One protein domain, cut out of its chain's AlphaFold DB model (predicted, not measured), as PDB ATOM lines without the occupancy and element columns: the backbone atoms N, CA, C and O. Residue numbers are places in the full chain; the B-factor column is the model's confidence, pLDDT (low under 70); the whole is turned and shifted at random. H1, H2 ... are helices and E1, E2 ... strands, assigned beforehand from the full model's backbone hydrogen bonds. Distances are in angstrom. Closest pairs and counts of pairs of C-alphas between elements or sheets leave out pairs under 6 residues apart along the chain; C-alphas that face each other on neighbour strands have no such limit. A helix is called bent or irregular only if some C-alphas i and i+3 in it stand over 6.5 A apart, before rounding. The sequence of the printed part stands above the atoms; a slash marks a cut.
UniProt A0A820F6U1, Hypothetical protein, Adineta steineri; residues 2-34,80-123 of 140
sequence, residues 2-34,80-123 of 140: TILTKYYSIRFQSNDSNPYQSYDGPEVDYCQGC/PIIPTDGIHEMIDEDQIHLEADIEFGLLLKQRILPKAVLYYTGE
ATOM      1  N   THR A   2     -34.716 -18.806  25.216       90.31
ATOM      2  CA  THR A   2     -33.966 -19.479  24.132       90.31
ATOM      3  C   THR A   2     -34.108 -18.783  22.779       90.31
ATOM      4  O   THR A   2     -33.523 -19.233  21.797       90.31
ATOM      5  N   ILE A   3     -34.892 -17.706  22.717       95.19
ATOM      6  CA  ILE A   3     -35.227 -16.982  21.493       95.19
ATOM      7  C   ILE A   3     -34.801 -15.533  21.690       95.19
ATOM      8  O   ILE A   3     -35.172 -14.920  22.687       95.19
ATOM      9  N   LEU A   4     -34.036 -15.004  20.737       96.56
ATOM     10  CA  LEU A   4     -33.737 -13.579  20.652       96.56
ATOM     11  C   LEU A   4     -34.700 -12.944  19.653       96.56
ATOM     12  O   LEU A   4     -34.900 -13.477  18.560       96.56
ATOM     13  N   THR A   5     -35.310 -11.828  20.028       96.69
ATOM     14  CA  THR A   5     -36.333 -11.153  19.229       96.69
ATOM     15  C   THR A   5     -35.904  -9.737  18.879       96.69
ATOM     16  O   THR A   5     -35.233  -9.045  19.643       96.69
ATOM     17  N   LYS A   6     -36.311  -9.308  17.685       97.12
ATOM     18  CA  LYS A   6     -36.187  -7.937  17.209       97.12
ATOM     19  C   LYS A   6     -37.536  -7.513  16.650       97.12
ATOM     20  O   LYS A   6     -38.135  -8.250  15.864       97.12
ATOM     21  N   TYR A   7     -38.011  -6.357  17.078       95.69
ATOM     22  CA  TYR A   7     -39.300  -5.803  16.709       95.69
ATOM     23  C   TYR A   7     -39.117  -4.430  16.071       95.69
ATOM     24  O   TYR A   7     -38.374  -3.592  16.583       95.69
ATOM     25  N   TYR A   8     -39.836  -4.216  14.974       94.62
ATOM     26  CA  TYR A   8     -39.977  -2.925  14.315       94.62
ATOM     27  C   TYR A   8     -41.469  -2.622  14.182       94.62
ATOM     28  O   TYR A   8     -42.220  -3.468  13.689       94.62
ATOM     29  N   SER A   9     -41.886  -1.428  14.594       91.25
ATOM     30  CA  SER A   9     -43.183  -0.867  14.213       91.25
ATOM     31  C   SER A   9     -43.006  -0.025  12.960       91.25
ATOM     32  O   SER A   9     -41.980   0.634  12.797       91.25
ATOM     33  N   ILE A  10     -43.997  -0.076  12.075       88.69
ATOM     34  CA  ILE A  10     -44.011   0.692  10.836       88.69
ATOM     35  C   ILE A  10     -45.269   1.548  10.829       88.69
ATOM     36  O   ILE A  10     -46.384   1.029  10.945       88.69
ATOM     37  N   ARG A  11     -45.085   2.850  10.644       84.25
ATOM     38  CA  ARG A  11     -46.153   3.827  10.486       84.25
ATOM     39  C   ARG A  11     -46.439   4.050   9.006       84.25
ATOM     40  O   ARG A  11     -45.534   4.237   8.202       84.25
ATOM     41  N   PHE A  12     -47.722   4.042   8.653       81.06
ATOM     42  CA  PHE A  12     -48.204   4.240   7.278       81.06
ATOM     43  C   PHE A  12     -48.975   5.555   7.085       81.06
ATOM     44  O   PHE A  12     -49.442   5.827   5.985       81.06
ATOM     45  N   GLN A  13     -49.167   6.340   8.146       70.75
ATOM     46  CA  GLN A  13     -50.008   7.538   8.133       70.75
ATOM     47  C   GLN A  13     -49.153   8.803   8.194       70.75
ATOM     48  O   GLN A  13     -48.168   8.847   8.933       70.75
ATOM     49  N   SER A  14     -49.553   9.830   7.441       62.62
ATOM     50  CA  SER A  14     -49.039  11.190   7.597       62.62
ATOM     51  C   SER A  14     -49.532  11.791   8.916       62.62
ATOM     52  O   SER A  14     -50.589  11.430   9.426       62.62
ATOM     53  N   ASN A  15     -48.744  12.696   9.497       61.81
ATOM     54  CA  ASN A  15     -49.121  13.404  10.716       61.81
ATOM     55  C   ASN A  15     -50.406  14.218  10.469       61.81
ATOM     56  O   ASN A  15     -50.402  15.121   9.630       61.81
ATOM     57  N   ASP A  16     -51.476  13.939  11.225       63.34
ATOM     58  CA  ASP A  16     -52.769  14.648  11.150       63.34
ATOM     59  C   ASP A  16     -52.619  16.172  11.303       63.34
ATOM     60  O   ASP A  16     -53.430  16.950  10.799       63.34
ATOM     61  N   SER A  17     -51.547  16.605  11.969       67.62
ATOM     62  CA  SER A  17     -51.225  18.015  12.194       67.62
ATOM     63  C   SER A  17     -50.788  18.748  10.919       67.62
ATOM     64  O   SER A  17     -50.904  19.970  10.851       67.62
ATOM     65  N   ASN A  18     -50.265  18.034   9.915       63.62
ATOM     66  CA  ASN A  18     -49.821  18.634   8.658       63.62
ATOM     67  C   ASN A  18     -50.007  17.669   7.467       63.62
ATOM     68  O   ASN A  18     -49.033  17.115   6.950       63.62
ATOM     69  N   PRO A  19     -51.250  17.483   6.985       64.38
ATOM     70  CA  PRO A  19     -51.588  16.499   5.951       64.38
ATOM     71  C   PRO A  19     -50.970  16.792   4.573       64.38
ATOM     72  O   PRO A  19     -51.031  15.946   3.683       64.38
ATOM     73  N   TYR A  20     -50.386  17.982   4.383       62.62
ATOM     74  CA  TYR A  20     -49.706  18.388   3.150       62.62
ATOM     75  C   TYR A  20     -48.215  18.039   3.131       62.62
ATOM     76  O   TYR A  20     -47.587  18.143   2.077       62.62
ATOM     77  N   GLN A  21     -47.639  17.630   4.266       64.50
ATOM     78  CA  GLN A  21     -46.304  17.046   4.287       64.50
ATOM     79  C   GLN A  21     -46.432  15.646   3.681       64.50
ATOM     80  O   GLN A  21     -47.021  14.742   4.274       64.50
ATOM     81  N   SER A  22     -46.017  15.534   2.419       62.75
ATOM     82  CA  SER A  22     -46.224  14.360   1.578       62.75
ATOM     83  C   SER A  22     -45.708  13.103   2.265       62.75
ATOM     84  O   SER A  22     -44.550  13.050   2.666       62.75
ATOM     85  N   TYR A  23     -46.573  12.097   2.369       73.44
ATOM     86  CA  TYR A  23     -46.202  10.742   2.755       73.44
ATOM     87  C   TYR A  23     -45.076  10.228   1.846       73.44
ATOM     88  O   TYR A  23     -45.297  10.075   0.644       73.44
ATOM     89  N   ASP A  24     -43.897   9.972   2.416       73.88
ATOM     90  CA  ASP A  24     -42.714   9.479   1.687       73.88
ATOM     91  C   ASP A  24     -42.616   7.939   1.686       73.88
ATOM     92  O   ASP A  24     -41.737   7.334   1.076       73.88
ATOM     93  N   GLY A  25     -43.569   7.270   2.341       81.00
ATOM     94  CA  GLY A  25     -43.631   5.818   2.431       81.00
ATOM     95  C   GLY A  25     -43.767   5.315   3.867       81.00
ATOM     96  O   GLY A  25     -43.941   6.095   4.800       81.00
ATOM     97  N   PRO A  26     -43.770   3.986   4.062       83.19
ATOM     98  CA  PRO A  26     -43.813   3.397   5.390       83.19
ATOM     99  C   PRO A  26     -42.501   3.668   6.128       83.19
ATOM    100  O   PRO A  26     -41.438   3.258   5.665       83.19
ATOM    101  N   GLU A  27     -42.588   4.295   7.293       83.19
ATOM    102  CA  GLU A  27     -41.428   4.639   8.116       83.19
ATOM    103  C   GLU A  27     -41.402   3.785   9.380       83.19
ATOM    104  O   GLU A  27     -42.447   3.471   9.956       83.19
ATOM    105  N   VAL A  28     -40.208   3.396   9.827       86.75
ATOM    106  CA  VAL A  28     -40.053   2.728  11.121       86.75
ATOM    107  C   VAL A  28     -40.145   3.784  12.213       86.75
ATOM    108  O   VAL A  28     -39.303   4.669  12.276       86.75
ATOM    109  N   ASP A  29     -41.145   3.676  13.087       86.62
ATOM    110  CA  ASP A  29     -41.365   4.629  14.183       86.62
ATOM    111  C   ASP A  29     -41.009   4.062  15.562       86.62
ATOM    112  O   ASP A  29     -40.959   4.791  16.551       86.62
ATOM    113  N   TYR A  30     -40.740   2.759  15.635       89.75
ATOM    114  CA  TYR A  30     -40.318   2.091  16.858       89.75
ATOM    115  C   TYR A  30     -39.398   0.915  16.546       89.75
ATOM    116  O   TYR A  30     -39.683   0.108  15.659       89.75
ATOM    117  N   CYS A  31     -38.325   0.787  17.323       93.88
ATOM    118  CA  CYS A  31     -37.368  -0.306  17.240       93.88
ATOM    119  C   CYS A  31     -37.086  -0.841  18.646       93.88
ATOM    120  O   CYS A  31     -36.749  -0.084  19.554       93.88
ATOM    121  N   GLN A  32     -37.230  -2.152  18.835       95.06
ATOM    122  CA  GLN A  32     -37.007  -2.800  20.123       95.06
ATOM    123  C   GLN A  32     -36.312  -4.144  19.933       95.06
ATOM    124  O   GLN A  32     -36.791  -5.015  19.208       95.06
ATOM    125  N   GLY A  33     -35.181  -4.323  20.611       95.62
ATOM    126  CA  GLY A  33     -34.510  -5.615  20.714       95.62
ATOM    127  C   GLY A  33     -34.907  -6.391  21.973       95.62
ATOM    128  O   GLY A  33     -35.990  -6.207  22.529       95.62
ATOM    129  N   CYS A  34     -34.020  -7.256  22.450       95.94
ATOM    130  CA  CYS A  34     -34.261  -8.084  23.627       95.94
ATOM    131  C   CYS A  34     -33.005  -8.195  24.494       95.94
ATOM    132  O   CYS A  34     -31.878  -8.162  23.998       95.94
ATOM    133  N   PRO A  80     -30.717   1.694  19.370       92.00
ATOM    134  CA  PRO A  80     -30.899   2.994  20.005       92.00
ATOM    135  C   PRO A  80     -32.350   3.200  20.446       92.00
ATOM    136  O   PRO A  80     -33.287   2.719  19.803       92.00
ATOM    137  N   ILE A  81     -32.538   3.929  21.543       88.62
ATOM    138  CA  ILE A  81     -33.871   4.261  22.049       88.62
ATOM    139  C   ILE A  81     -34.408   5.435  21.235       88.62
ATOM    140  O   ILE A  81     -33.800   6.501  21.219       88.62
ATOM    141  N   ILE A  82     -35.562   5.243  20.600       88.44
ATOM    142  CA  ILE A  82     -36.257   6.309  19.875       88.44
ATOM    143  C   ILE A  82     -37.049   7.150  20.893       88.44
ATOM    144  O   ILE A  82     -37.880   6.582  21.614       88.44
ATOM    145  N   PRO A  83     -36.811   8.471  20.994       87.38
ATOM    146  CA  PRO A  83     -37.591   9.363  21.847       87.38
ATOM    147  C   PRO A  83     -39.071   9.384  21.454       87.38
ATOM    148  O   PRO A  83     -39.419   9.221  20.286       87.38
ATOM    149  N   THR A  84     -39.954   9.662  22.417       84.25
ATOM    150  CA  THR A  84     -41.401   9.807  22.162       84.25
ATOM    151  C   THR A  84     -41.703  10.906  21.142       84.25
ATOM    152  O   THR A  84     -42.658  10.788  20.376       84.25
ATOM    153  N   ASP A  85     -40.872  11.947  21.124       80.38
ATOM    154  CA  ASP A  85     -41.001  13.110  20.245       80.38
ATOM    155  C   ASP A  85     -40.521  12.828  18.805       80.38
ATOM    156  O   ASP A  85     -40.775  13.623  17.906       80.38
ATOM    157  N   GLY A  86     -39.911  11.662  18.558       80.44
ATOM    158  CA  GLY A  86     -39.528  11.182  17.230       80.44
ATOM    159  C   GLY A  86     -38.019  11.038  17.018       80.44
ATOM    160  O   GLY A  86     -37.202  11.397  17.863       80.44
ATOM    161  N   ILE A  87     -37.649  10.497  15.852       82.31
ATOM    162  CA  ILE A  87     -36.252  10.208  15.472       82.31
ATOM    163  C   ILE A  87     -35.414  11.494  15.358       82.31
ATOM    164  O   ILE A  87     -34.224  11.461  15.644       82.31
ATOM    165  N   HIS A  88     -36.015  12.641  15.017       82.81
ATOM    166  CA  HIS A  88     -35.286  13.908  14.850       82.81
ATOM    167  C   HIS A  88     -34.707  14.488  16.153       82.81
ATOM    168  O   HIS A  88     -33.889  15.399  16.099       82.81
ATOM    169  N   GLU A  89     -35.161  14.015  17.318       87.88
ATOM    170  CA  GLU A  89     -34.601  14.397  18.624       87.88
ATOM    171  C   GLU A  89     -33.385  13.537  19.009       87.88
ATOM    172  O   GLU A  89     -32.763  13.756  20.050       87.88
ATOM    173  N   MET A  90     -33.047  12.527  18.203       89.12
ATOM    174  CA  MET A  90     -31.851  11.716  18.409       89.12
ATOM    175  C   MET A  90     -30.605  12.494  17.982       89.12
ATOM    176  O   MET A  90     -30.638  13.314  17.070       89.12
ATOM    177  N   ILE A  91     -29.476  12.208  18.631       93.12
ATOM    178  CA  ILE A  91     -28.180  12.696  18.152       93.12
ATOM    179  C   ILE A  91     -27.819  12.005  16.831       93.12
ATOM    180  O   ILE A  91     -28.146  10.832  16.639       93.12
ATOM    181  N   ASP A  92     -27.082  12.701  15.961       92.75
ATOM    182  CA  ASP A  92     -26.719  12.216  14.620       92.75
ATOM    183  C   ASP A  92     -26.116  10.797  14.629       92.75
ATOM    184  O   ASP A  92     -26.431   9.972  13.774       92.75
ATOM    185  N   GLU A  93     -25.270  10.479  15.619       92.62
ATOM    186  CA  GLU A  93     -24.652   9.151  15.748       92.62
ATOM    187  C   GLU A  93     -25.685   8.035  15.975       92.62
ATOM    188  O   GLU A  93     -25.591   6.971  15.356       92.62
ATOM    189  N   ASP A  94     -26.684   8.276  16.827       92.31
ATOM    190  CA  ASP A  94     -27.735   7.303  17.131       92.31
ATOM    191  C   ASP A  94     -28.713   7.166  15.962       92.31
ATOM    192  O   ASP A  94     -29.200   6.064  15.699       92.31
ATOM    193  N   GLN A  95     -28.971   8.257  15.231       91.69
ATOM    194  CA  GLN A  95     -29.784   8.218  14.019       91.69
ATOM    195  C   GLN A  95     -29.117   7.356  12.938       91.69
ATOM    196  O   GLN A  95     -29.748   6.435  12.419       91.69
ATOM    197  N   ILE A  96     -27.825   7.571  12.664       92.69
ATOM    198  CA  ILE A  96     -27.053   6.751  11.713       92.69
ATOM    199  C   ILE A  96     -27.053   5.278  12.144       92.69
ATOM    200  O   ILE A  96     -27.200   4.371  11.320       92.69
ATOM    201  N   HIS A  97     -26.894   5.018  13.444       92.56
ATOM    202  CA  HIS A  97     -26.922   3.658  13.971       92.56
ATOM    203  C   HIS A  97     -28.302   3.000  13.802       92.56
ATOM    204  O   HIS A  97     -28.379   1.824  13.446       92.56
ATOM    205  N   LEU A  98     -29.390   3.741  14.027       93.56
ATOM    206  CA  LEU A  98     -30.756   3.259  13.830       93.56
ATOM    207  C   LEU A  98     -31.062   2.980  12.351       93.56
ATOM    208  O   LEU A  98     -31.662   1.953  12.040       93.56
ATOM    209  N   GLU A  99     -30.630   3.850  11.440       92.94
ATOM    210  CA  GLU A  99     -30.798   3.656   9.995       92.94
ATOM    211  C   GLU A  99     -30.096   2.374   9.520       92.94
ATOM    212  O   GLU A  99     -30.718   1.532   8.865       92.94
ATOM    213  N   ALA A 100     -28.841   2.165   9.934       94.38
ATOM    214  CA  ALA A 100     -28.097   0.942   9.635       94.38
ATOM    215  C   ALA A 100     -28.763  -0.313  10.233       94.38
ATOM    216  O   ALA A 100     -28.792  -1.377   9.609       94.38
ATOM    217  N   ASP A 101     -29.325  -0.197  11.438       96.00
ATOM    218  CA  ASP A 101     -30.054  -1.275  12.100       96.00
ATOM    219  C   ASP A 101     -31.328  -1.671  11.330       96.00
ATOM    220  O   ASP A 101     -31.581  -2.862  11.119       96.00
ATOM    221  N   ILE A 102     -32.100  -0.686  10.859       94.12
ATOM    222  CA  ILE A 102     -33.302  -0.898  10.041       94.12
ATOM    223  C   ILE A 102     -32.936  -1.536   8.700       94.12
ATOM    224  O   ILE A 102     -33.569  -2.518   8.298       94.12
ATOM    225  N   GLU A 103     -31.905  -1.024   8.024       94.88
ATOM    226  CA  GLU A 103     -31.421  -1.587   6.761       94.88
ATOM    227  C   GLU A 103     -31.044  -3.063   6.937       94.88
ATOM    228  O   GLU A 103     -31.473  -3.924   6.160       94.88
ATOM    229  N   PHE A 104     -30.315  -3.384   8.007       95.44
ATOM    230  CA  PHE A 104     -29.928  -4.755   8.310       95.44
ATOM    231  C   PHE A 104     -31.134  -5.654   8.636       95.44
ATOM    232  O   PHE A 104     -31.223  -6.789   8.154       95.44
ATOM    233  N   GLY A 105     -32.108  -5.147   9.397       95.69
ATOM    234  CA  GLY A 105     -33.358  -5.853   9.679       95.69
ATOM    235  C   GLY A 105     -34.159  -6.166   8.410       95.69
ATOM    236  O   GLY A 105     -34.652  -7.288   8.234       95.69
ATOM    237  N   LEU A 106     -34.247  -5.210   7.482       94.62
ATOM    238  CA  LEU A 106     -34.892  -5.394   6.182       94.62
ATOM    239  C   LEU A 106     -34.116  -6.364   5.290       94.62
ATOM    240  O   LEU A 106     -34.738  -7.223   4.661       94.62
ATOM    241  N   LEU A 107     -32.782  -6.300   5.278       95.00
ATOM    242  CA  LEU A 107     -31.926  -7.248   4.565       95.00
ATOM    243  C   LEU A 107     -32.208  -8.688   5.016       95.00
ATOM    244  O   LEU A 107     -32.437  -9.569   4.178       95.00
ATOM    245  N   LEU A 108     -32.248  -8.920   6.332       96.00
ATOM    246  CA  LEU A 108     -32.587 -10.221   6.900       96.00
ATOM    247  C   LEU A 108     -33.991 -10.665   6.473       96.00
ATOM    248  O   LEU A 108     -34.150 -11.758   5.928       96.00
ATOM    249  N   LYS A 109     -35.000  -9.806   6.663       95.38
ATOM    250  CA  LYS A 109     -36.412 -10.110   6.383       95.38
ATOM    251  C   LYS A 109     -36.702 -10.361   4.902       95.38
ATOM    252  O   LYS A 109     -37.453 -11.277   4.578       95.38
ATOM    253  N   GLN A 110     -36.171  -9.526   4.012       94.19
ATOM    254  CA  GLN A 110     -36.567  -9.484   2.601       94.19
ATOM    255  C   GLN A 110     -35.631 -10.270   1.684       94.19
ATOM    256  O   GLN A 110     -36.079 -10.769   0.652       94.19
ATOM    257  N   ARG A 111     -34.339 -10.380   2.026       92.94
ATOM    258  CA  ARG A 111     -33.351 -11.059   1.172       92.94
ATOM    259  C   ARG A 111     -32.898 -12.387   1.753       92.94
ATOM    260  O   ARG A 111     -33.037 -13.403   1.075       92.94
ATOM    261  N   ILE A 112     -32.392 -12.388   2.986       94.69
ATOM    262  CA  ILE A 112     -31.732 -13.571   3.555       94.69
ATOM    263  C   ILE A 112     -32.754 -14.654   3.900       94.69
ATOM    264  O   ILE A 112     -32.646 -15.761   3.383       94.69
ATOM    265  N   LEU A 113     -33.772 -14.353   4.714       96.31
ATOM    266  CA  LEU A 113     -34.735 -15.360   5.182       96.31
ATOM    267  C   LEU A 113     -35.495 -16.063   4.038       96.31
ATOM    268  O   LEU A 113     -35.538 -17.294   4.049       96.31
ATOM    269  N   PRO A 114     -36.036 -15.364   3.015       97.50
ATOM    270  CA  PRO A 114     -36.757 -16.028   1.924       97.50
ATOM    271  C   PRO A 114     -35.869 -16.908   1.035       97.50
ATOM    272  O   PRO A 114     -36.372 -17.796   0.350       97.50
ATOM    273  N   LYS A 115     -34.554 -16.653   1.017       95.94
ATOM    274  CA  LYS A 115     -33.573 -17.329   0.156       95.94
ATOM    275  C   LYS A 115     -32.452 -17.986   0.962       95.94
ATOM    276  O   LYS A 115     -31.341 -18.128   0.459       95.94
ATOM    277  N   ALA A 116     -32.727 -18.398   2.202       96.62
ATOM    278  CA  ALA A 116     -31.696 -18.832   3.148       96.62
ATOM    279  C   ALA A 116     -30.811 -19.964   2.599       96.62
ATOM    280  O   ALA A 116     -29.599 -19.939   2.792       96.62
ATOM    281  N   VAL A 117     -31.397 -20.908   1.852       97.06
ATOM    282  CA  VAL A 117     -30.655 -22.007   1.211       97.06
ATOM    283  C   VAL A 117     -29.637 -21.485   0.197       97.06
ATOM    284  O   VAL A 117     -28.513 -21.964   0.188       97.06
ATOM    285  N   LEU A 118     -29.985 -20.471  -0.600       95.75
ATOM    286  CA  LEU A 118     -29.073 -19.898  -1.595       95.75
ATOM    287  C   LEU A 118     -27.915 -19.142  -0.933       95.75
ATOM    288  O   LEU A 118     -26.781 -19.225  -1.390       95.75
ATOM    289  N   TYR A 119     -28.175 -18.419   0.159       94.31
ATOM    290  CA  TYR A 119     -27.106 -17.783   0.940       94.31
ATOM    291  C   TYR A 119     -26.220 -18.815   1.647       94.31
ATOM    292  O   TYR A 119     -25.018 -18.604   1.762       94.31
ATOM    293  N   TYR A 120     -26.795 -19.942   2.077       95.19
ATOM    294  CA  TYR A 120     -26.047 -21.051   2.663       95.19
ATOM    295  C   TYR A 120     -25.140 -21.754   1.643       95.19
ATOM    296  O   TYR A 120     -23.997 -22.061   1.968       95.19
ATOM    297  N   THR A 121     -25.617 -21.989   0.415       96.44
ATOM    298  CA  THR A 121     -24.813 -22.607  -0.654       96.44
ATOM    299  C   THR A 121     -23.865 -21.621  -1.344       96.44
ATOM    300  O   THR A 121     -22.983 -22.047  -2.082       96.44
ATOM    301  N   GLY A 122     -24.022 -20.314  -1.104       92.44
ATOM    302  CA  GLY A 122     -23.235 -19.240  -1.720       92.44
ATOM    303  C   GLY A 122     -23.787 -18.738  -3.059       92.44
ATOM    304  O   GLY A 122     -23.382 -17.679  -3.522       92.44
ATOM    305  N   GLU A 123     -24.765 -19.424  -3.654       92.25
ATOM    306  CA  GLU A 123     -25.388 -19.045  -4.935       92.25
ATOM    307  C   GLU A 123     -26.232 -17.762  -4.845       92.25
ATOM    308  O   GLU A 123     -26.494 -17.101  -5.847       92.25
TER     309      GLU A 123
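What this domain is: This is residues 2 to 34 and 80 to 123 of the 140 residues of the protein "Hypothetical protein" of Adineta steineri (UniProt A0A820F6U1). A long helix, H1, passes loosely over a small hairpin of two strands, E1 and E2, coming nearest to it with residues 98 to 106 and turning at a sharp kink near residue 115. The long loop at the hairpin's tip reaches away from the helix, and its residues 16 to 21 stick out. The printed part has 77 residues with two named strands and one named helix, in the order E1, E2, H1; the sheet, E1 - E2, is antiparallel and the class is mixed, helices and strands. The whole is loose, with a radius of gyration of the C-alphas of 15.6 A, and elongated, spanning 49 by 25 by 24 A.

How they stand to each other: E1, residues 7 to 11, and E2, residues 27 to 32, form a hairpin, antiparallel at 155 degrees between their directions. N 9 and O 30 are 2.9 A apart and N 27 and O 11 are 3.1 A apart, both within hydrogen-bond range. The closest C-alphas of E2 and H1, residues 92 to 121, are those of Val 28 and Ile 102, 7.7 A apart, their one pair within 8 A. E1 and H1 are only just apart, at 8.2 A. In H1, 21 of 26 O i to N i+4 pairs are within hydrogen-bond range.

Where its parts are: E1 begins at C-alpha 7 (-39.300, -5.803, 16.709) and measures 13.4 A from first to last C-alpha; E2 measures 14.8 A. H1 measures 38.1 A, from C-alpha 92 (-26.719, 12.216, 14.620) to C-alpha 121 (-24.813, -22.607, -0.654). H1 is irregular, with C-alphas 114 and 117 8.6 A apart, and has a kink of 87 degrees near residue 115.

The domain as a whole: The two C-alphas farthest apart are those of Ser 17 and Thr 121, at 50.1 A. Residues 35 to 79 are not printed, and C-alphas 34 and 80 are 12.1 A apart across the cut. The link from E1 to E2, 15 residues, is long. Residues 14 to 22 have pLDDT under 70; the mean of the printed part is 87.7.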